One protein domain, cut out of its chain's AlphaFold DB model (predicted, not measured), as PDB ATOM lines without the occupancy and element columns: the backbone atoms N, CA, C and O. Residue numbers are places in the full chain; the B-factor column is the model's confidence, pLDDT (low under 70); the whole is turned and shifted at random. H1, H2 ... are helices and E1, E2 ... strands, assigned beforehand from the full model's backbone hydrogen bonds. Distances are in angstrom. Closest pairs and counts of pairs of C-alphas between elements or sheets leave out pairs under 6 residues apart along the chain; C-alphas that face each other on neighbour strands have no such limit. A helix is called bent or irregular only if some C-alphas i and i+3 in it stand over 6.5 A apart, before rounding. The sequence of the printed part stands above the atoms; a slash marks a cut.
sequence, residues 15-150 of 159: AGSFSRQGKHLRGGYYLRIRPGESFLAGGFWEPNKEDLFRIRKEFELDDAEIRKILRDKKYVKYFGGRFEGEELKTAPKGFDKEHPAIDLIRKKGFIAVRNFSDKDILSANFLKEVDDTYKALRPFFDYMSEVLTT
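AT A GLANCE: This is residues 15 to 150 of the 159 residues of the protein "DUF2461 domain-containing protein" of Flavobacteriaceae bacterium (UniProt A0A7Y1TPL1). A long, bent helix, H6, runs along one face of a four-stranded sheet, with H3 on the same face beside edge strand E4; past one end of the sheet, the second arm of H6 meets H1 and H2, and H1 meets H4. Little H5 sits at the sheet's other end, in the turn from E4 to H6. The 136 printed residues hold four named strands and six named helices in the order E1 E2 E3 H1 H2 H3 H4 E4 H5 H6, a mixed class. The sheet's order is E1 E2 E3 E4, antiparallel throughout. The whole is compact, with a radius of gyration of the C-alphas of 15.5 A, yet elongated, with spans of 49 by 30 by 25 A.

HOW THE PARTS SIT: E1, residues 15 to 19, and E2, residues 28 to 33, form a hairpin; N 18 and O 29 are 2.9 A apart, within hydrogen-bond range. E2 and E3, residues 38 to 44, form a second hairpin, with N 30 and O 41 at 2.8 A. E1, E2 and E3 are a meander, each strand the antiparallel neighbour of the one before. E4, residues 110 to 116, is antiparallel to E3, with N 112 and O 42 at 2.9 A. H6, residues 126 to 149, was assigned as one helix by its hydrogen bonds but is bent: C-alphas 136 and 139 are 7.1 A apart. Its arms, H6a (126 to 136) and H6b (139 to 149), stand at a steep tilt of 49 degrees. H6a lies over E3 at a height over the sheet of 9.9 A and runs along the strands, at 21 degrees to E3 on the local plane. H6b only grazes the sheet with residues 140 to 144. H3, residues 73 to 79, is on the same face as H6a, over none of the strands. H3 touches H6a at a steep tilt of 61 degrees, opposite ways; the closest C-alphas, of Lys 74 and Ala 136, are 5.5 A apart. H2, residues 64 to 71, touches H6b at a shallow tilt of 28 degrees, opposite ways, with the C-alphas of Ile 69 and Phe 140 closest at 6.3 A. H1, residues 49 to 61, touches H6b and is only just about perpendicular to it at 71 degrees; the C-alphas of Asp 51 and Leu 148 are closest, at 6.5 A. With residues 56 to 60 alone, H1 touches H4, residues 102 to 105; the closest C-alphas, of Arg 56 and Ile 105, are 5.1 A apart. H5, residues 118 to 121, only grazes the sheet. Every O i to N i+4 pair is within hydrogen-bond range in H1, H2, H3, H6a and H6b; H4 and H5 are too short for such a pair.

IN THESE COORDINATES: E1 begins at C-alpha 15, (151.084, 182.864, 229.325). From first to last C-alpha E3 measures 19.1 A, E4 19.9 A, H1 18.4 A and each arm of H6 15.3 A. H6b ends at C-alpha 149, (140.581, 209.409, 225.863).

THE WHOLE: The two C-alphas farthest apart, of Gly 94 and Ala 124, are 50.0 A apart. The printed part has no cut. The link from H3 to H4, residues 80 to 101, is long. No printed residue is under 70 in pLDDT, and the mean of the printed part is 96.6.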
ATOM      1  N   ALA A  15     151.957 181.704 229.395       95.69
ATOM      2  CA  ALA A  15     151.084 182.864 229.325       95.69
ATOM      3  C   ALA A  15     151.629 183.942 228.399       95.69
ATOM      4  O   ALA A  15     152.836 184.057 228.191       95.69
ATOM      5  N   GLY A  16     150.710 184.746 227.879       95.88
ATOM      6  CA  GLY A  16     151.011 185.922 227.079       95.88
ATOM      7  C   GLY A  16     150.022 187.035 227.383       95.88
ATOM      8  O   GLY A  16     148.838 186.779 227.615       95.88
ATOM      9  N   SER A  17     150.520 188.267 227.385       95.06
ATOM     10  CA  SER A  17     149.703 189.474 227.432       95.06
ATOM     11  C   SER A  17     149.848 190.260 226.136       95.06
ATOM     12  O   SER A  17     150.902 190.259 225.500       95.06
ATOM     13  N   PHE A  18     148.773 190.940 225.751       91.44
ATOM     14  CA  PHE A  18     148.742 191.796 224.572       91.44
ATOM     15  C   PHE A  18     148.105 193.123 224.956       91.44
ATOM     16  O   PHE A  18     147.031 193.151 225.557       91.44
ATOM     17  N   SER A  19     148.742 194.230 224.601       90.31
ATOM     18  CA  SER A  19     148.123 195.548 224.673       90.31
ATOM     19  C   SER A  19     147.454 195.886 223.343       90.31
ATOM     20  O   SER A  19     147.826 195.386 222.280       90.31
ATOM     21  N   ARG A  20     146.445 196.752 223.402       91.12
ATOM     22  CA  ARG A  20     145.911 197.428 222.215       91.12
ATOM     23  C   ARG A  20     146.855 198.585 221.816       91.12
ATOM     24  O   ARG A  20     148.023 198.615 222.201       91.12
ATOM     25  N   GLN A  21     146.372 199.541 221.028       92.00
ATOM     26  CA  GLN A  21     147.137 200.677 220.495       92.00
ATOM     27  C   GLN A  21     147.417 201.774 221.549       92.00
ATOM     28  O   GLN A  21     147.012 202.929 221.403       92.00
ATOM     29  N   GLY A  22     148.116 201.407 222.627       85.75
ATOM     30  CA  GLY A  22     148.641 202.328 223.637       85.75
ATOM     31  C   GLY A  22     147.590 203.279 224.212       85.75
ATOM     32  O   GLY A  22     146.605 202.844 224.803       85.75
ATOM     33  N   LYS A  23     147.816 204.590 224.054       85.06
ATOM     34  CA  LYS A  23     146.926 205.636 224.580       85.06
ATOM     35  C   LYS A  23     145.574 205.707 223.862       85.06
ATOM     36  O   LYS A  23     144.596 206.052 224.509       85.06
ATOM     37  N   HIS A  24     145.517 205.368 222.573       89.94
ATOM     38  CA  HIS A  24     144.301 205.501 221.762       89.94
ATOM     39  C   HIS A  24     143.311 204.370 222.029       89.94
ATOM     40  O   HIS A  24     142.105 204.580 222.067       89.94
ATOM     41  N   LEU A  25     143.825 203.154 222.221       93.62
ATOM     42  CA  LEU A  25     143.009 201.980 222.486       93.62
ATOM     43  C   LEU A  25     143.466 201.344 223.798       93.62
ATOM     44  O   LEU A  25     144.511 200.700 223.843       93.62
ATOM     45  N   ARG A  26     142.686 201.545 224.863       94.56
ATOM     46  CA  ARG A  26     143.040 201.164 226.235       94.56
ATOM     47  C   ARG A  26     142.635 199.730 226.561       94.56
ATOM     48  O   ARG A  26     141.774 199.141 225.905       94.56
ATOM     49  N   GLY A  27     143.260 199.187 227.601       94.56
ATOM     50  CA  GLY A  27     143.031 197.829 228.083       94.56
ATOM     51  C   GLY A  27     143.972 196.790 227.470       94.56
ATOM     52  O   GLY A  27     144.618 197.019 226.441       94.56
ATOM     53  N   GLY A  28     144.069 195.647 228.145       95.62
ATOM     54  CA  GLY A  28     144.945 194.548 227.753       95.62
ATOM     55  C   GLY A  28     144.239 193.200 227.767       95.62
ATOM     56  O   GLY A  28     143.259 192.998 228.484       95.62
ATOM     57  N   TYR A  29     144.772 192.285 226.973       97.25
ATOM     58  CA  TYR A  29     144.383 190.886 226.896       97.25
ATOM     59  C   TYR A  29     145.417 190.022 227.615       97.25
ATOM     60  O   TYR A  29     146.604 190.361 227.646       97.25
ATOM     61  N   TYR A  30     144.981 188.888 228.143       97.75
ATOM     62  CA  TYR A  30     145.832 187.915 228.806       97.75
ATOM     63  C   TYR A  30     145.308 186.501 228.568       97.75
ATOM     64  O   TYR A  30     144.118 186.232 228.716       97.75
ATOM     65  N   LEU A  31     146.208 185.581 228.238       98.06
ATOM     66  CA  LEU A  31     145.916 184.156 228.171       98.06
ATOM     67  C   LEU A  31     146.916 183.419 229.047       98.06
ATOM     68  O   LEU A  31     148.121 183.627 228.909       98.06
ATOM     69  N   ARG A  32     146.415 182.527 229.896       97.25
ATOM     70  CA  ARG A  32     147.215 181.587 230.675       97.25
ATOM     71  C   ARG A  32     146.753 180.169 230.395       97.25
ATOM     72  O   ARG A  32     145.572 179.856 230.500       97.25
ATOM     73  N   ILE A  33     147.713 179.311 230.080       96.88
ATOM     74  CA  ILE A  33     147.531 177.886 229.849       96.88
ATOM     75  C   ILE A  33     148.336 177.138 230.908       96.88
ATOM     76  O   ILE A  33     149.568 177.211 230.967       96.88
ATOM     77  N   ARG A  34     147.609 176.431 231.768       94.50
ATOM     78  CA  ARG A  34     148.128 175.560 232.819       94.50
ATOM     79  C   ARG A  34     147.134 174.416 233.024       94.50
ATOM     80  O   ARG A  34     145.941 174.707 233.128       94.50
ATOM     81  N   PRO A  35     147.593 173.158 233.134       93.75
ATOM     82  CA  PRO A  35     146.714 172.051 233.491       93.75
ATOM     83  C   PRO A  35     145.884 172.374 234.743       93.75
ATOM     84  O   PRO A  35     146.443 172.775 235.768       93.75
ATOM     85  N   GLY A  36     144.562 172.261 234.633       94.56
ATOM     86  CA  GLY A  36     143.588 172.538 235.693       94.56
ATOM     87  C   GLY A  36     143.344 174.018 236.029       94.56
ATOM     88  O   GLY A  36     142.484 174.304 236.857       94.56
ATOM     89  N   GLU A  37     144.065 174.964 235.419       95.25
ATOM     90  CA  GLU A  37     143.982 176.398 235.753       95.25
ATOM     91  C   GLU A  37     144.245 177.284 234.521       95.25
ATOM     92  O   GLU A  37     145.021 178.245 234.562       95.25
ATOM     93  N   SER A  38     143.639 176.928 233.388       97.94
ATOM     94  CA  SER A  38     143.729 177.730 232.168       97.94
ATOM     95  C   SER A  38     142.608 178.760 232.117       97.94
ATOM     96  O   SER A  38     141.444 178.445 232.362       97.94
ATOM     97  N   PHE A  39     142.944 179.998 231.768       98.00
ATOM     98  CA  PHE A  39     141.958 181.061 231.628       98.00
ATOM     99  C   PHE A  39     142.407 182.139 230.649       98.00
ATOM    100  O   PHE A  39     143.595 182.364 230.411       98.00
ATOM    101  N   LEU A  40     141.414 182.833 230.115       98.25
ATOM    102  CA  LEU A  40     141.563 184.069 229.372       98.25
ATOM    103  C   LEU A  40     141.031 185.203 230.232       98.25
ATOM    104  O   LEU A  40     139.965 185.087 230.837       98.25
ATOM    105  N   ALA A  41     141.772 186.300 230.269       98.00
ATOM    106  CA  ALA A  41     141.333 187.525 230.900       98.00
ATOM    107  C   ALA A  41     141.527 188.724 229.972       98.00
ATOM    108  O   ALA A  41     142.336 188.714 229.043       98.00
ATOM    109  N   GLY A  42     140.793 189.791 230.247       97.81
ATOM    110  CA  GLY A  42     141.087 191.088 229.671       97.81
ATOM    111  C   GLY A  42     140.403 192.209 230.431       97.81
ATOM    112  O   GLY A  42     139.425 191.991 231.143       97.81
ATOM    113  N   GLY A  43     140.946 193.412 230.294       96.88
ATOM    114  CA  GLY A  43     140.444 194.595 230.976       96.88
ATOM    115  C   GLY A  43     141.551 195.380 231.657       96.88
ATOM    116  O   GLY A  43     142.619 195.590 231.078       96.88
ATOM    117  N   PHE A  44     141.262 195.824 232.877       96.56
ATOM    118  CA  PHE A  44     142.089 196.725 233.672       96.56
ATOM    119  C   PHE A  44     142.311 196.098 235.052       96.56
ATOM    120  O   PHE A  44     141.471 196.250 235.934       96.56
ATOM    121  N   TRP A  45     143.406 195.350 235.230       92.94
ATOM    122  CA  TRP A  45     143.688 194.637 236.487       92.94
ATOM    123  C   TRP A  45     144.058 195.601 237.618       92.94
ATOM    124  O   TRP A  45     143.474 195.537 238.695       92.94
ATOM    125  N   GLU A  46     144.938 196.556 237.336       92.06
ATOM    126  CA  GLU A  46     145.334 197.618 238.263       92.06
ATOM    127  C   GLU A  46     145.521 198.918 237.468       92.06
ATOM    128  O   GLU A  46     146.648 199.296 237.139       92.06
ATOM    129  N   PRO A  47     144.423 199.578 237.048       94.62
ATOM    130  CA  PRO A  47     144.529 200.871 236.386       94.62
ATOM    131  C   PRO A  47     145.254 201.870 237.295       94.62
ATOM    132  O   PRO A  47     145.128 201.824 238.521       94.62
ATOM    133  N   ASN A  48     146.003 202.796 236.689       94.81
ATOM    134  CA  ASN A  48     146.624 203.881 237.445       94.81
ATOM    135  C   ASN A  48     145.548 204.747 238.132       94.81
ATOM    136  O   ASN A  48     144.347 204.646 237.856       94.81
ATOM    137  N   LYS A  49     145.980 205.593 239.068       95.69
ATOM    138  CA  LYS A  49     145.072 206.378 239.908       95.69
ATOM    139  C   LYS A  49     144.166 207.289 239.075       95.69
ATOM    140  O   LYS A  49     142.994 207.444 239.416       95.69
ATOM    141  N   GLU A  50     144.710 207.879 238.019       94.62
ATOM    142  CA  GLU A  50     144.036 208.827 237.136       94.62
ATOM    143  C   GLU A  50     142.935 208.133 236.322       94.62
ATOM    144  O   GLU A  50     141.780 208.556 236.373       94.62
ATOM    145  N   ASP A  51     143.258 207.017 235.664       95.25
ATOM    146  CA  ASP A  51     142.313 206.192 234.905       95.25
ATOM    147  C   ASP A  51     141.198 205.664 235.815       95.25
ATOM    148  O   ASP A  51     140.015 205.761 235.491       95.25
ATOM    149  N   LEU A  52     141.564 205.122 236.982       97.00
ATOM    150  CA  LEU A  52     140.599 204.566 237.926       97.00
ATOM    151  C   LEU A  52     139.631 205.641 238.431       97.00
ATOM    152  O   LEU A  52     138.439 205.379 238.587       97.00
ATOM    153  N   PHE A  53     140.129 206.851 238.692       96.31
ATOM    154  CA  PHE A  53     139.283 207.976 239.071       96.31
ATOM    155  C   PHE A  53     138.363 208.408 237.922       96.31
ATOM    156  O   PHE A  53     137.164 208.572 238.154       96.31
ATOM    157  N   ARG A  54     138.886 208.527 236.693       96.19
ATOM    158  CA  ARG A  54     138.109 208.899 235.498       96.19
ATOM    159  C   ARG A  54     136.982 207.909 235.209       96.19
ATOM    160  O   ARG A  54     135.861 208.349 234.972       96.19
ATOM    161  N   ILE A  55     137.255 206.604 235.287       97.31
ATOM    162  CA  ILE A  55     136.250 205.544 235.100       97.31
ATOM    163  C   ILE A  55     135.161 205.632 236.173       97.31
ATOM    164  O   ILE A  55     133.976 205.539 235.873       97.31
ATOM    165  N   ARG A  56     135.537 205.838 237.440       97.75
ATOM    166  CA  ARG A  56     134.551 205.976 238.522       97.75
ATOM    167  C   ARG A  56     133.679 207.215 238.352       97.75
ATOM    168  O   ARG A  56     132.498 207.148 238.666       97.75
ATOM    169  N   LYS A  57     134.252 208.327 237.879       97.38
ATOM    170  CA  LYS A  57     133.491 209.546 237.578       97.38
ATOM    171  C   LYS A  57     132.552 209.368 236.397       97.38
ATOM    172  O   LYS A  57     131.451 209.896 236.457       97.38
ATOM    173  N   GLU A  58     132.942 208.574 235.403       97.44
ATOM    174  CA  GLU A  58     132.018 208.168 234.345       97.44
ATOM    175  C   GLU A  58     130.805 207.449 234.934       97.44
ATOM    176  O   GLU A  58     129.689 207.896 234.745       97.44
ATOM    177  N   PHE A  59     131.017 206.402 235.737       97.69
ATOM    178  CA  PHE A  59     129.909 205.625 236.309       97.69
ATOM    179  C   PHE A  59     129.061 206.391 237.327       97.69
ATOM    180  O   PHE A  59     127.913 206.031 237.563       97.69
ATOM    181  N   GLU A  60     129.627 207.411 237.972       97.62
ATOM    182  CA  GLU A  60     128.859 208.337 238.805       97.62
ATOM    183  C   GLU A  60     127.931 209.216 237.954       97.62
ATOM    184  O   GLU A  60     126.819 209.507 238.380       97.62
ATOM    185  N   LEU A  61     128.367 209.619 236.757       96.06
ATOM    186  CA  LEU A  61     127.579 210.446 235.847       96.06
ATOM    187  C   LEU A  61     126.532 209.623 235.081       96.06
ATOM    188  O   LEU A  61     125.360 209.997 235.060       96.06
ATOM    189  N   ASP A  62     126.957 208.520 234.464       95.50
ATOM    190  CA  ASP A  62     126.111 207.591 233.721       95.50
ATOM    191  C   ASP A  62     126.729 206.178 233.700       95.50
ATOM    192  O   ASP A  62     127.866 205.959 233.274       95.50
ATOM    193  N   ASP A  63     125.968 205.182 234.153       97.75
ATOM    194  CA  ASP A  63     126.353 203.770 234.109       97.75
ATOM    195  C   ASP A  63     125.551 202.951 233.079       97.75
ATOM    196  O   ASP A  63     125.709 201.726 232.987       97.75
ATOM    197  N   ALA A  64     124.711 203.594 232.264       98.31
ATOM    198  CA  ALA A  64     123.813 202.917 231.338       98.31
ATOM    199  C   ALA A  64     124.570 202.108 230.277       98.31
ATOM    200  O   ALA A  64     124.245 200.934 230.062       98.31
ATOM    201  N   GLU A  65     125.594 202.688 229.641       97.81
ATOM    202  CA  GLU A  65     126.328 202.011 228.562       97.81
ATOM    203  C   GLU A  65     127.147 200.830 229.101       97.81
ATOM    204  O   GLU A  65     127.080 199.726 228.552       97.81
ATOM    205  N   ILE A  66     127.828 200.987 230.243       98.38
ATOM    206  CA  ILE A  66     128.554 199.866 230.856       98.38
ATOM    207  C   ILE A  66     127.602 198.759 231.317       98.38
ATOM    208  O   ILE A  66     127.879 197.578 231.100       98.38
ATOM    209  N   ARG A  67     126.436 199.101 231.881       98.56
ATOM    210  CA  ARG A  67     125.429 198.099 232.260       98.56
ATOM    211  C   ARG A  67     124.827 197.412 231.042       98.56
ATOM    212  O   ARG A  67     124.544 196.217 231.110       98.56
ATOM    213  N   LYS A  68     124.646 198.121 229.929       98.62
ATOM    214  CA  LYS A  68     124.223 197.540 228.648       98.62
ATOM    215  C   LYS A  68     125.263 196.553 228.122       98.62
ATOM    216  O   LYS A  68     124.880 195.453 227.734       98.62
ATOM    217  N   ILE A  69     126.553 196.884 228.200       98.62
ATOM    218  CA  ILE A  69     127.651 195.970 227.845       98.62
ATOM    219  C   ILE A  69     127.643 194.730 228.747       98.62
ATOM    220  O   ILE A  69     127.689 193.611 228.242       98.62
ATOM    221  N   LEU A  70     127.506 194.897 230.067       98.44
ATOM    222  CA  LEU A  70     127.443 193.773 231.012       98.44
ATOM    223  C   LEU A  70     126.208 192.879 230.805       98.44
ATOM    224  O   LEU A  70     126.252 191.689 231.113       98.44
ATOM    225  N   ARG A  71     125.115 193.427 230.262       98.50
ATOM    226  CA  ARG A  71     123.889 192.688 229.914       98.50
ATOM    227  C   ARG A  71     123.914 192.099 228.502       98.50
ATOM    228  O   ARG A  71     123.005 191.338 228.163       98.50
ATOM    229  N   ASP A  72     124.909 192.427 227.675       98.50
ATOM    230  CA  ASP A  72     125.004 191.900 226.316       98.50
ATOM    231  C   ASP A  72     125.104 190.369 226.328       98.50
ATOM    232  O   ASP A  72     125.833 189.767 227.119       98.50
ATOM    233  N   LYS A  73     124.392 189.717 225.404       98.38
ATOM    234  CA  LYS A  73     124.301 188.251 225.362       98.38
ATOM    235  C   LYS A  73     125.667 187.588 225.188       98.38
ATOM    236  O   LYS A  73     125.886 186.514 225.750       98.38
ATOM    237  N   LYS A  74     126.583 188.186 224.417       97.94
ATOM    238  CA  LYS A  74     127.935 187.639 224.232       97.94
ATOM    239  C   LYS A  74     128.769 187.863 225.485       97.94
ATOM    240  O   LYS A  74     129.426 186.921 225.924       97.94
ATOM    241  N   TYR A  75     128.702 189.048 226.087       98.44
ATOM    242  CA  TYR A  75     129.426 189.309 227.331       98.44
ATOM    243  C   TYR A  75     128.966 188.363 228.449       98.44
ATOM    244  O   TYR A  75     129.790 187.717 229.093       98.44
ATOM    245  N   VAL A  76     127.653 188.185 228.627       98.56
ATOM    246  CA  VAL A  76     127.087 187.234 229.599       98.56
ATOM    247  C   VAL A  76     127.526 185.802 229.301       98.56
ATOM    248  O   VAL A  76     127.963 185.104 230.212       98.56
ATOM    249  N   LYS A  77     127.473 185.366 228.034       98.25
ATOM    250  CA  LYS A  77     127.890 184.013 227.634       98.25
ATOM    251  C   LYS A  77     129.339 183.707 228.030       98.25
ATOM    252  O   LYS A  77     129.614 182.597 228.476       98.25
ATOM    253  N   TYR A  78     130.255 184.650 227.817       98.25
ATOM    254  CA  TYR A  78     131.689 184.402 227.985       98.25
ATOM    255  C   TYR A  78     132.236 184.805 229.359       98.25
ATOM    256  O   TYR A  78     133.181 184.175 229.828       98.25
ATOM    257  N   PHE A  79     131.641 185.809 230.004       98.38
ATOM    258  CA  PHE A  79     132.167 186.441 231.222       98.38
ATOM    259  C   PHE A  79     131.131 186.562 232.351       98.38
ATOM    260  O   PHE A  79     131.417 187.126 233.404       98.38
ATOM    261  N   GLY A  80     129.907 186.067 232.152       97.81
ATOM    262  CA  GLY A  80     128.884 186.015 233.200       97.81
ATOM    263  C   GLY A  80     128.272 187.363 233.588       97.81
ATOM    264  O   GLY A  80     127.617 187.443 234.624       97.81
ATOM    265  N   GLY A  81     128.473 188.418 232.791       97.69
ATOM    266  CA  GLY A  81     127.829 189.718 233.021       97.69
ATOM    267  C   GLY A  81     128.380 190.503 234.209       97.69
ATOM    268  O   GLY A  81     127.687 191.359 234.754       97.69
ATOM    269  N   ARG A  82     129.614 190.211 234.634       96.56
ATOM    270  CA  ARG A  82     130.268 190.880 235.764       96.56
ATOM    271  C   ARG A  82     131.751 191.129 235.505       96.56
ATOM    272  O   ARG A  82     132.324 190.615 234.545       96.56
ATOM    273  N   PHE A  83     132.352 191.914 236.392       97.62
ATOM    274  CA  PHE A  83     133.800 192.035 236.514       97.62
ATOM    275  C   PHE A  83     134.295 191.219 237.703       97.62
ATOM    276  O   PHE A  83     133.692 191.248 238.780       97.62
ATOM    277  N   GLU A  84     135.408 190.533 237.497       96.31
ATOM    278  CA  GLU A  84     136.193 189.871 238.530       96.31
ATOM    279  C   GLU A  84     137.262 190.830 239.082       96.31
ATOM    280  O   GLU A  84     137.598 191.847 238.466       96.31
ATOM    281  N   GLY A  85     137.813 190.485 240.244       91.56
ATOM    282  CA  GLY A  85     138.861 191.253 240.915       91.56
ATOM    283  C   GLY A  85     138.410 191.870 242.236       91.56
ATOM    284  O   GLY A  85     137.294 191.661 242.711       91.56
ATOM    285  N   GLU A  86     139.320 192.615 242.854       95.19
ATOM    286  CA  GLU A  86     139.083 193.205 244.166       95.19
ATOM    287  C   GLU A  86     138.155 194.424 244.122       95.19
ATOM    288  O   GLU A  86     138.134 195.215 243.173       95.19
ATOM    289  N   GLU A  87     137.458 194.642 245.233       96.12
ATOM    290  CA  GLU A  87     136.654 195.831 245.476       96.12
ATOM    291  C   GLU A  87     136.887 196.386 246.882       96.12
ATOM    292  O   GLU A  87     137.315 195.694 247.810       96.12
ATOM    293  N   LEU A  88     136.637 197.681 247.042       96.94
ATOM    294  CA  LEU A  88     136.652 198.337 248.342       96.94
ATOM    295  C   LEU A  88     135.447 197.883 249.168       96.94
ATOM    296  O   LEU A  88     134.373 197.646 248.623       96.94
ATOM    297  N   LYS A  89     135.593 197.830 250.498       96.19
ATOM    298  CA  LYS A  89     134.492 197.521 251.437       96.19
ATOM    299  C   LYS A  89     133.461 198.647 251.581       96.19
ATOM    300  O   LYS A  89     132.348 198.408 252.032       96.19
ATOM    301  N   THR A  90     133.831 199.864 251.208       95.69
ATOM    302  CA  THR A  90     132.998 201.068 251.287       95.69
ATOM    303  C   THR A  90     133.253 201.938 250.064       95.69
ATOM    304  O   THR A  90     134.171 201.661 249.289       95.69
ATOM    305  N   ALA A  91     132.466 203.002 249.903       96.69
ATOM    306  CA  ALA A  91     132.710 203.997 248.868       96.69
ATOM    307  C   ALA A  91     134.135 204.579 248.964       96.69
ATOM    308  O   ALA A  91     134.614 204.844 250.075       96.69
ATOM    309  N   PRO A  92     134.828 204.772 247.828       96.75
ATOM    310  CA  PRO A  92     136.063 205.543 247.794       96.75
ATOM    311  C   PRO A  92     135.805 207.010 248.168       96.75
ATOM    312  O   PRO A  92     134.698 207.527 248.037       96.75
ATOM    313  N   LYS A  93     136.851 207.710 248.620       95.19
ATOM    314  CA  LYS A  93     136.761 209.130 248.994       95.19
ATOM    315  C   LYS A  93     136.230 209.969 247.821       95.19
ATOM    316  O   LYS A  93     136.793 209.909 246.732       95.19
ATOM    317  N   GLY A  94     135.216 210.795 248.084       94.81
ATOM    318  CA  GLY A  94     134.630 211.706 247.092       94.81
ATOM    319  C   GLY A  94     133.541 211.090 246.209       94.81
ATOM    320  O   GLY A  94     133.226 211.685 245.181       94.81
ATOM    321  N   PHE A  95     133.002 209.932 246.603       97.69
ATOM    322  CA  PHE A  95     131.852 209.276 245.981       97.69
ATOM    323  C   PHE A  95     130.781 209.001 247.038       97.69
ATOM    324  O   PHE A  95     131.113 208.671 248.183       97.69
ATOM    325  N   ASP A  96     129.512 209.127 246.656       97.19
ATOM    326  CA  ASP A  96     128.392 208.789 247.532       97.19
ATOM    327  C   ASP A  96     128.291 207.266 247.712       97.19
ATOM    328  O   ASP A  96     128.333 206.491 246.756       97.19
ATOM    329  N   LYS A  97     128.162 206.830 248.965       96.88
ATOM    330  CA  LYS A  97     127.997 205.419 249.324       96.88
ATOM    331  C   LYS A  97     126.625 204.854 248.968       96.88
ATOM    332  O   LYS A  97     126.527 203.637 248.841       96.88
ATOM    333  N   GLU A  98     125.617 205.705 248.799       97.25
ATOM    334  CA  GLU A  98     124.265 205.298 248.399       97.25
ATOM    335  C   GLU A  98     124.035 205.468 246.884       97.25
ATOM    336  O   GLU A  98     122.917 205.286 246.404       97.25
ATOM    337  N   HIS A  99     125.081 205.803 246.112       98.06
ATOM    338  CA  HIS A  99     124.958 205.990 244.667       98.06
ATOM    339  C   HIS A  99     124.480 204.698 243.972       98.06
ATOM    340  O   HIS A  99     125.019 203.626 244.260       98.06
ATOM    341  N   PRO A 100     123.554 204.756 242.994       97.38
ATOM    342  CA  PRO A 100     123.074 203.559 242.294       97.38
ATOM    343  C   PRO A 100     124.187 202.728 241.631       97.38
ATOM    344  O   PRO A 100     124.111 201.503 241.608       97.38
ATOM    345  N   ALA A 101     125.242 203.389 241.145       98.00
ATOM    346  CA  ALA A 101     126.414 202.763 240.520       98.00
ATOM    347  C   ALA A 101     127.526 202.343 241.503       98.00
ATOM    348  O   ALA A 101     128.665 202.088 241.094       98.00
ATOM    349  N   ILE A 102     127.253 202.314 242.813       98.12
ATOM    350  CA  ILE A 102     128.293 202.076 243.825       98.12
ATOM    351  C   ILE A 102     128.964 200.699 243.692       98.12
ATOM    352  O   ILE A 102     130.136 200.544 244.049       98.12
ATOM    353  N   ASP A 103     128.255 199.718 243.128       97.38
ATOM    354  CA  ASP A 103     128.765 198.385 242.791       97.38
ATOM    355  C   ASP A 103     129.936 198.441 241.797       97.38
ATOM    356  O   ASP A 103     130.913 197.700 241.936       97.38
ATOM    357  N   LEU A 104     129.875 199.363 240.834       98.00
ATOM    358  CA  LEU A 104     130.936 199.602 239.857       98.00
ATOM    359  C   LEU A 104     132.018 200.526 240.423       98.00
ATOM    360  O   LEU A 104     133.211 200.261 240.267       98.00
ATOM    361  N   ILE A 105     131.619 201.580 241.140       98.19
ATOM    362  CA  ILE A 105     132.542 202.588 241.687       98.19
ATOM    363  C   ILE A 105     133.520 201.969 242.699       98.19
ATOM    364  O   ILE A 105     134.684 202.371 242.776       98.19
ATOM    365  N   ARG A 106     133.098 200.960 243.469       97.94
ATOM    366  CA  ARG A 106     133.950 200.310 244.483       97.94
ATOM    367  C   ARG A 106     135.012 199.377 243.906       97.94
ATOM    368  O   ARG A 106     135.948 199.036 244.635       97.94
ATOM    369  N   LYS A 107     134.923 198.986 242.632       97.88
ATOM    370  CA  LYS A 107     135.910 198.109 241.982       97.88
ATOM    371  C   LYS A 107     137.303 198.746 241.992       97.88
ATOM    372  O   LYS A 107     137.445 199.965 241.858       97.88
ATOM    373  N   LYS A 108     138.340 197.927 242.186       97.50
ATOM    374  CA  LYS A 108     139.750 198.338 242.034       97.50
ATOM    375  C   LYS A 108     140.298 198.040 240.639       97.50
ATOM    376  O   LYS A 108     141.250 198.686 240.220       97.50
ATOM    377  N   GLY A 109     139.670 197.103 239.941       97.19
ATOM    378  CA  GLY A 109     139.954 196.738 238.565       97.19
ATOM    379  C   GLY A 109     138.684 196.251 237.874       97.19
ATOM    380  O   GLY A 109     137.696 195.905 238.522       97.19
ATOM    381  N   PHE A 110     138.718 196.241 236.549       97.94
ATOM    382  CA  PHE A 110     137.601 195.869 235.687       97.94
ATOM    383  C   PHE A 110     138.074 194.743 234.779       97.94
ATOM    384  O   PHE A 110     138.620 194.997 233.704       97.94
ATOM    385  N   ILE A 111     137.959 193.505 235.260       98.12
ATOM    386  CA  ILE A 111     138.555 192.329 234.619       98.12
ATOM    387  C   ILE A 111     137.443 191.377 234.196       98.12
ATOM    388  O   ILE A 111     136.650 190.927 235.018       98.12
ATOM    389  N   ALA A 112     137.395 191.046 232.914       98.31
ATOM    390  CA  ALA A 112     136.578 189.961 232.400       98.31
ATOM    391  C   ALA A 112     137.427 188.687 232.385       98.31
ATOM    392  O   ALA A 112     138.538 188.708 231.855       98.31
ATOM    393  N   VAL A 113     136.931 187.594 232.969       98.38
ATOM    394  CA  VAL A 113     137.660 186.319 233.053       98.38
ATOM    395  C   VAL A 113     136.788 185.187 232.527       98.38
ATOM    396  O   VAL A 113     135.621 185.067 232.896       98.38
ATOM    397  N   ARG A 114     137.376 184.333 231.690       98.19
ATOM    398  CA  ARG A 114     136.790 183.075 231.231       98.19
ATOM    399  C   ARG A 114     137.750 181.930 231.529       98.19
ATOM    400  O   ARG A 114     138.865 181.909 231.015       98.19
ATOM    401  N   ASN A 115     137.296 180.960 232.319       98.00
ATOM    402  CA  ASN A 115     138.055 179.744 232.603       98.00
ATOM    403  C   ASN A 115     137.843 178.694 231.504       98.00
ATOM    404  O   ASN A 115     136.757 178.605 230.927       98.00
ATOM    405  N   PHE A 116     138.870 177.887 231.257       98.00
ATOM    406  CA  PHE A 116     138.852 176.761 230.326       98.00
ATOM    407  C   PHE A 116     139.262 175.484 231.056       98.00
ATOM    408  O   PHE A 116     140.223 175.480 231.828       98.00
ATOM    409  N   SER A 117     138.553 174.389 230.789       98.06
ATOM    410  CA  SER A 117     138.993 173.062 231.219       98.06
ATOM    411  C   SER A 117     140.125 172.552 230.324       98.06
ATOM    412  O   SER A 117     140.256 172.976 229.176       98.06
ATOM    413  N   ASP A 118     140.898 171.574 230.797       97.56
ATOM    414  CA  ASP A 118     141.940 170.937 229.976       97.56
ATOM    415  C   ASP A 118     141.363 170.324 228.688       97.56
ATOM    416  O   ASP A 118     142.002 170.345 227.637       97.56
ATOM    417  N   LYS A 119     140.111 169.846 228.736       97.94
ATOM    418  CA  LYS A 119     139.388 169.358 227.556       97.94
ATOM    419  C   LYS A 119     139.132 170.471 226.537       97.94
ATOM    420  O   LYS A 119     139.223 170.217 225.338       97.94
ATOM    421  N   ASP A 120     138.812 171.679 226.996       97.56
ATOM    422  CA  ASP A 120     138.593 172.824 226.109       97.56
ATOM    423  C   ASP A 120     139.900 173.253 225.442       97.56
ATOM    424  O   ASP A 120     139.902 173.513 224.243       97.56
ATOM    425  N   ILE A 121     141.009 173.269 226.191       97.25
ATOM    426  CA  ILE A 121     142.341 173.615 225.669       97.25
ATOM    427  C   ILE A 121     142.789 172.635 224.577       97.25
ATOM    428  O   ILE A 121     143.334 173.048 223.557       97.25
ATOM    429  N   LEU A 122     142.553 171.338 224.782       97.12
ATOM    430  CA  LEU A 122     142.946 170.280 223.843       97.12
ATOM    431  C   LEU A 122     141.972 170.120 222.661       97.12
ATOM    432  O   LEU A 122     142.201 169.297 221.775       97.12
ATOM    433  N   SER A 123     140.879 170.884 222.635       98.19
ATOM    434  CA  SER A 123     139.891 170.853 221.558       98.19
ATOM    435  C   SER A 123     140.424 171.506 220.282       98.19
ATOM    436  O   SER A 123     141.036 172.573 220.319       98.19
ATOM    437  N   ALA A 124     140.065 170.949 219.122       98.12
ATOM    438  CA  ALA A 124     140.343 171.563 217.820       98.12
ATOM    439  C   ALA A 124     139.734 172.974 217.670       98.12
ATOM    440  O   ALA A 124     140.222 173.784 216.885       98.12
ATOM    441  N   ASN A 125     138.691 173.289 218.446       97.38
ATOM    442  CA  ASN A 125     138.021 174.591 218.426       97.38
ATOM    443  C   ASN A 125     138.614 175.609 219.413       97.38
ATOM    444  O   ASN A 125     138.115 176.731 219.477       97.38
ATOM    445  N   PHE A 126     139.656 175.258 220.176       97.69
ATOM    446  CA  PHE A 126     140.186 176.116 221.239       97.69
ATOM    447  C   PHE A 126     140.551 177.524 220.747       97.69
ATOM    448  O   PHE A 126     140.111 178.518 221.322       97.69
ATOM    449  N   LEU A 127     141.286 177.626 219.636       97.19
ATOM    450  CA  LEU A 127     141.693 178.922 219.083       97.19
ATOM    451  C   LEU A 127     140.497 179.776 218.649       97.19
ATOM    452  O   LEU A 127     140.505 180.990 218.844       97.19
ATOM    453  N   LYS A 128     139.447 179.143 218.112       98.19
ATOM    454  CA  LYS A 128     138.203 179.832 217.760       98.19
ATOM    455  C   LYS A 128     137.487 180.345 219.009       98.19
ATOM    456  O   LYS A 128     137.009 181.473 219.014       98.19
ATOM    457  N   GLU A 129     137.443 179.547 220.074       98.00
ATOM    458  CA  GLU A 129     136.856 179.968 221.348       98.00
ATOM    459  C   GLU A 129     137.624 181.136 221.976       98.00
ATOM    460  O   GLU A 129     136.994 182.057 222.497       98.00
ATOM    461  N   VAL A 130     138.958 181.149 221.893       97.81
ATOM    462  CA  VAL A 130     139.791 182.283 222.327       97.81
ATOM    463  C   VAL A 130     139.462 183.548 221.527       97.81
ATOM    464  O   VAL A 130     139.186 184.590 222.125       97.81
ATOM    465  N   ASP A 131     139.428 183.457 220.196       97.81
ATOM    466  CA  ASP A 131     139.102 184.583 219.310       97.81
ATOM    467  C   ASP A 131     137.684 185.130 219.562       97.81
ATOM    468  O   ASP A 131     137.504 186.331 219.773       97.81
ATOM    469  N   ASP A 132     136.678 184.254 219.642       98.31
ATOM    470  CA  ASP A 132     135.295 184.646 219.932       98.31
ATOM    471  C   ASP A 132     135.160 185.299 221.319       98.31
ATOM    472  O   ASP A 132     134.403 186.262 221.482       98.31
ATOM    473  N   THR A 133     135.924 184.822 222.310       98.25
ATOM    474  CA  THR A 133     135.956 185.412 223.659       98.25
ATOM    475  C   THR A 133     136.527 186.827 223.626       98.25
ATOM    476  O   THR A 133     135.929 187.745 224.185       98.25
ATOM    477  N   TYR A 134     137.649 187.046 222.934       97.75
ATOM    478  CA  TYR A 134     138.225 188.385 222.817       97.75
ATOM    479  C   TYR A 134     137.343 189.339 222.011       97.75
ATOM    480  O   TYR A 134     137.213 190.507 222.381       97.75
ATOM    481  N   LYS A 135     136.666 188.851 220.966       97.44
ATOM    482  CA  LYS A 135     135.666 189.631 220.224       97.44
ATOM    483  C   LYS A 135     134.491 190.049 221.106       97.44
ATOM    484  O   LYS A 135     134.027 191.179 220.982       97.44
ATOM    485  N   ALA A 136     134.038 189.190 222.017       98.06
ATOM    486  CA  ALA A 136     132.983 189.534 222.971       98.06
ATOM    487  C   ALA A 136     133.403 190.623 223.975       98.06
ATOM    488  O   ALA A 136     132.544 191.314 224.515       98.06
ATOM    489  N   LEU A 137     134.707 190.807 224.194       97.25
ATOM    490  CA  LEU A 137     135.249 191.836 225.082       97.25
ATOM    491  C   LEU A 137     135.435 193.200 224.390       97.25
ATOM    492  O   LEU A 137     135.644 194.211 225.059       97.25
ATOM    493  N   ARG A 138     135.349 193.257 223.054       96.88
ATOM    494  CA  ARG A 138     135.584 194.484 222.274       96.88
ATOM    495  C   ARG A 138     134.681 195.662 222.654       96.88
ATOM    496  O   ARG A 138     135.253 196.726 222.856       96.88
ATOM    497  N   PRO A 139     133.353 195.511 222.837       98.12
ATOM    498  CA  PRO A 139     132.499 196.641 223.213       98.12
ATOM    499  C   PRO A 139     132.917 197.292 224.537       98.12
ATOM    500  O   PRO A 139     132.991 198.511 224.629       98.12
ATOM    501  N   PHE A 140     133.280 196.478 225.533       98.25
ATOM    502  CA  PHE A 140     133.833 196.964 226.799       98.25
ATOM    503  C   PHE A 140     135.122 197.761 226.588       98.25
ATOM    504  O   PHE A 140     135.290 198.845 227.140       98.25
ATOM    505  N   PHE A 141     136.033 197.245 225.768       97.75
ATOM    506  CA  PHE A 141     137.283 197.929 225.464       97.75
ATOM    507  C   PHE A 141     137.111 199.217 224.666       97.75
ATOM    508  O   PHE A 141     137.873 200.157 224.873       97.75
ATOM    509  N   ASP A 142     136.170 199.253 223.730       97.19
ATOM    510  CA  ASP A 142     135.900 200.437 222.920       97.19
ATOM    511  C   ASP A 142     135.289 201.544 223.799       97.19
ATOM    512  O   ASP A 142     135.808 202.657 223.801       97.19
ATOM    513  N   TYR A 143     134.332 201.199 224.669       97.75
ATOM    514  CA  TYR A 143     133.776 202.112 225.674       97.75
ATOM    515  C   TYR A 143     134.838 202.652 226.646       97.75
ATOM    516  O   TYR A 143     134.970 203.856 226.841       97.75
ATOM    517  N   MET A 144     135.665 201.780 227.231       97.00
ATOM    518  CA  MET A 144     136.695 202.231 228.179       97.00
ATOM    519  C   MET A 144     137.782 203.075 227.506       97.00
ATOM    520  O   MET A 144     138.381 203.920 228.165       97.00
ATOM    521  N   SER A 145     138.062 202.854 226.216       96.62
ATOM    522  CA  SER A 145     138.922 203.765 225.459       96.62
ATOM    523  C   SER A 145     138.304 205.149 225.389       96.62
ATOM    524  O   SER A 145     138.971 206.089 225.792       96.62
ATOM    525  N   GLU A 146     137.049 205.259 224.946       95.12
ATOM    526  CA  GLU A 146     136.336 206.535 224.816       95.12
ATOM    527  C   GLU A 146     136.361 207.328 226.128       95.12
ATOM    528  O   GLU A 146     136.794 208.481 226.149       95.12
ATOM    529  N   VAL A 147     136.031 206.668 227.241       96.00
ATOM    530  CA  VAL A 147     136.070 207.245 228.595       96.00
ATOM    531  C   VAL A 147     137.466 207.750 228.971       96.00
ATOM    532  O   VAL A 147     137.610 208.802 229.586       96.00
ATOM    533  N   LEU A 148     138.516 207.002 228.633       95.94
ATOM    534  CA  LEU A 148     139.892 207.321 229.030       95.94
ATOM    535  C   LEU A 148     140.634 208.222 228.035       95.94
ATOM    536  O   LEU A 148     141.752 208.655 228.326       95.94
ATOM    537  N   THR A 149     140.049 208.487 226.870       95.50
ATOM    538  CA  THR A 149     140.581 209.409 225.863       95.50
ATOM    539  C   THR A 149     139.779 210.698 225.771       95.50
ATOM    540  O   THR A 149     140.085 211.516 224.912       95.50
ATOM    541  N   THR A 150     138.786 210.901 226.639       92.94
ATOM    542  CA  THR A 150     137.979 212.126 226.702       92.94
ATOM    543  C   THR A 150     137.901 212.689 228.119       92.94
ATOM    544  O   THR A 150     137.991 211.963 229.118       92.94
TER     545      THR A 150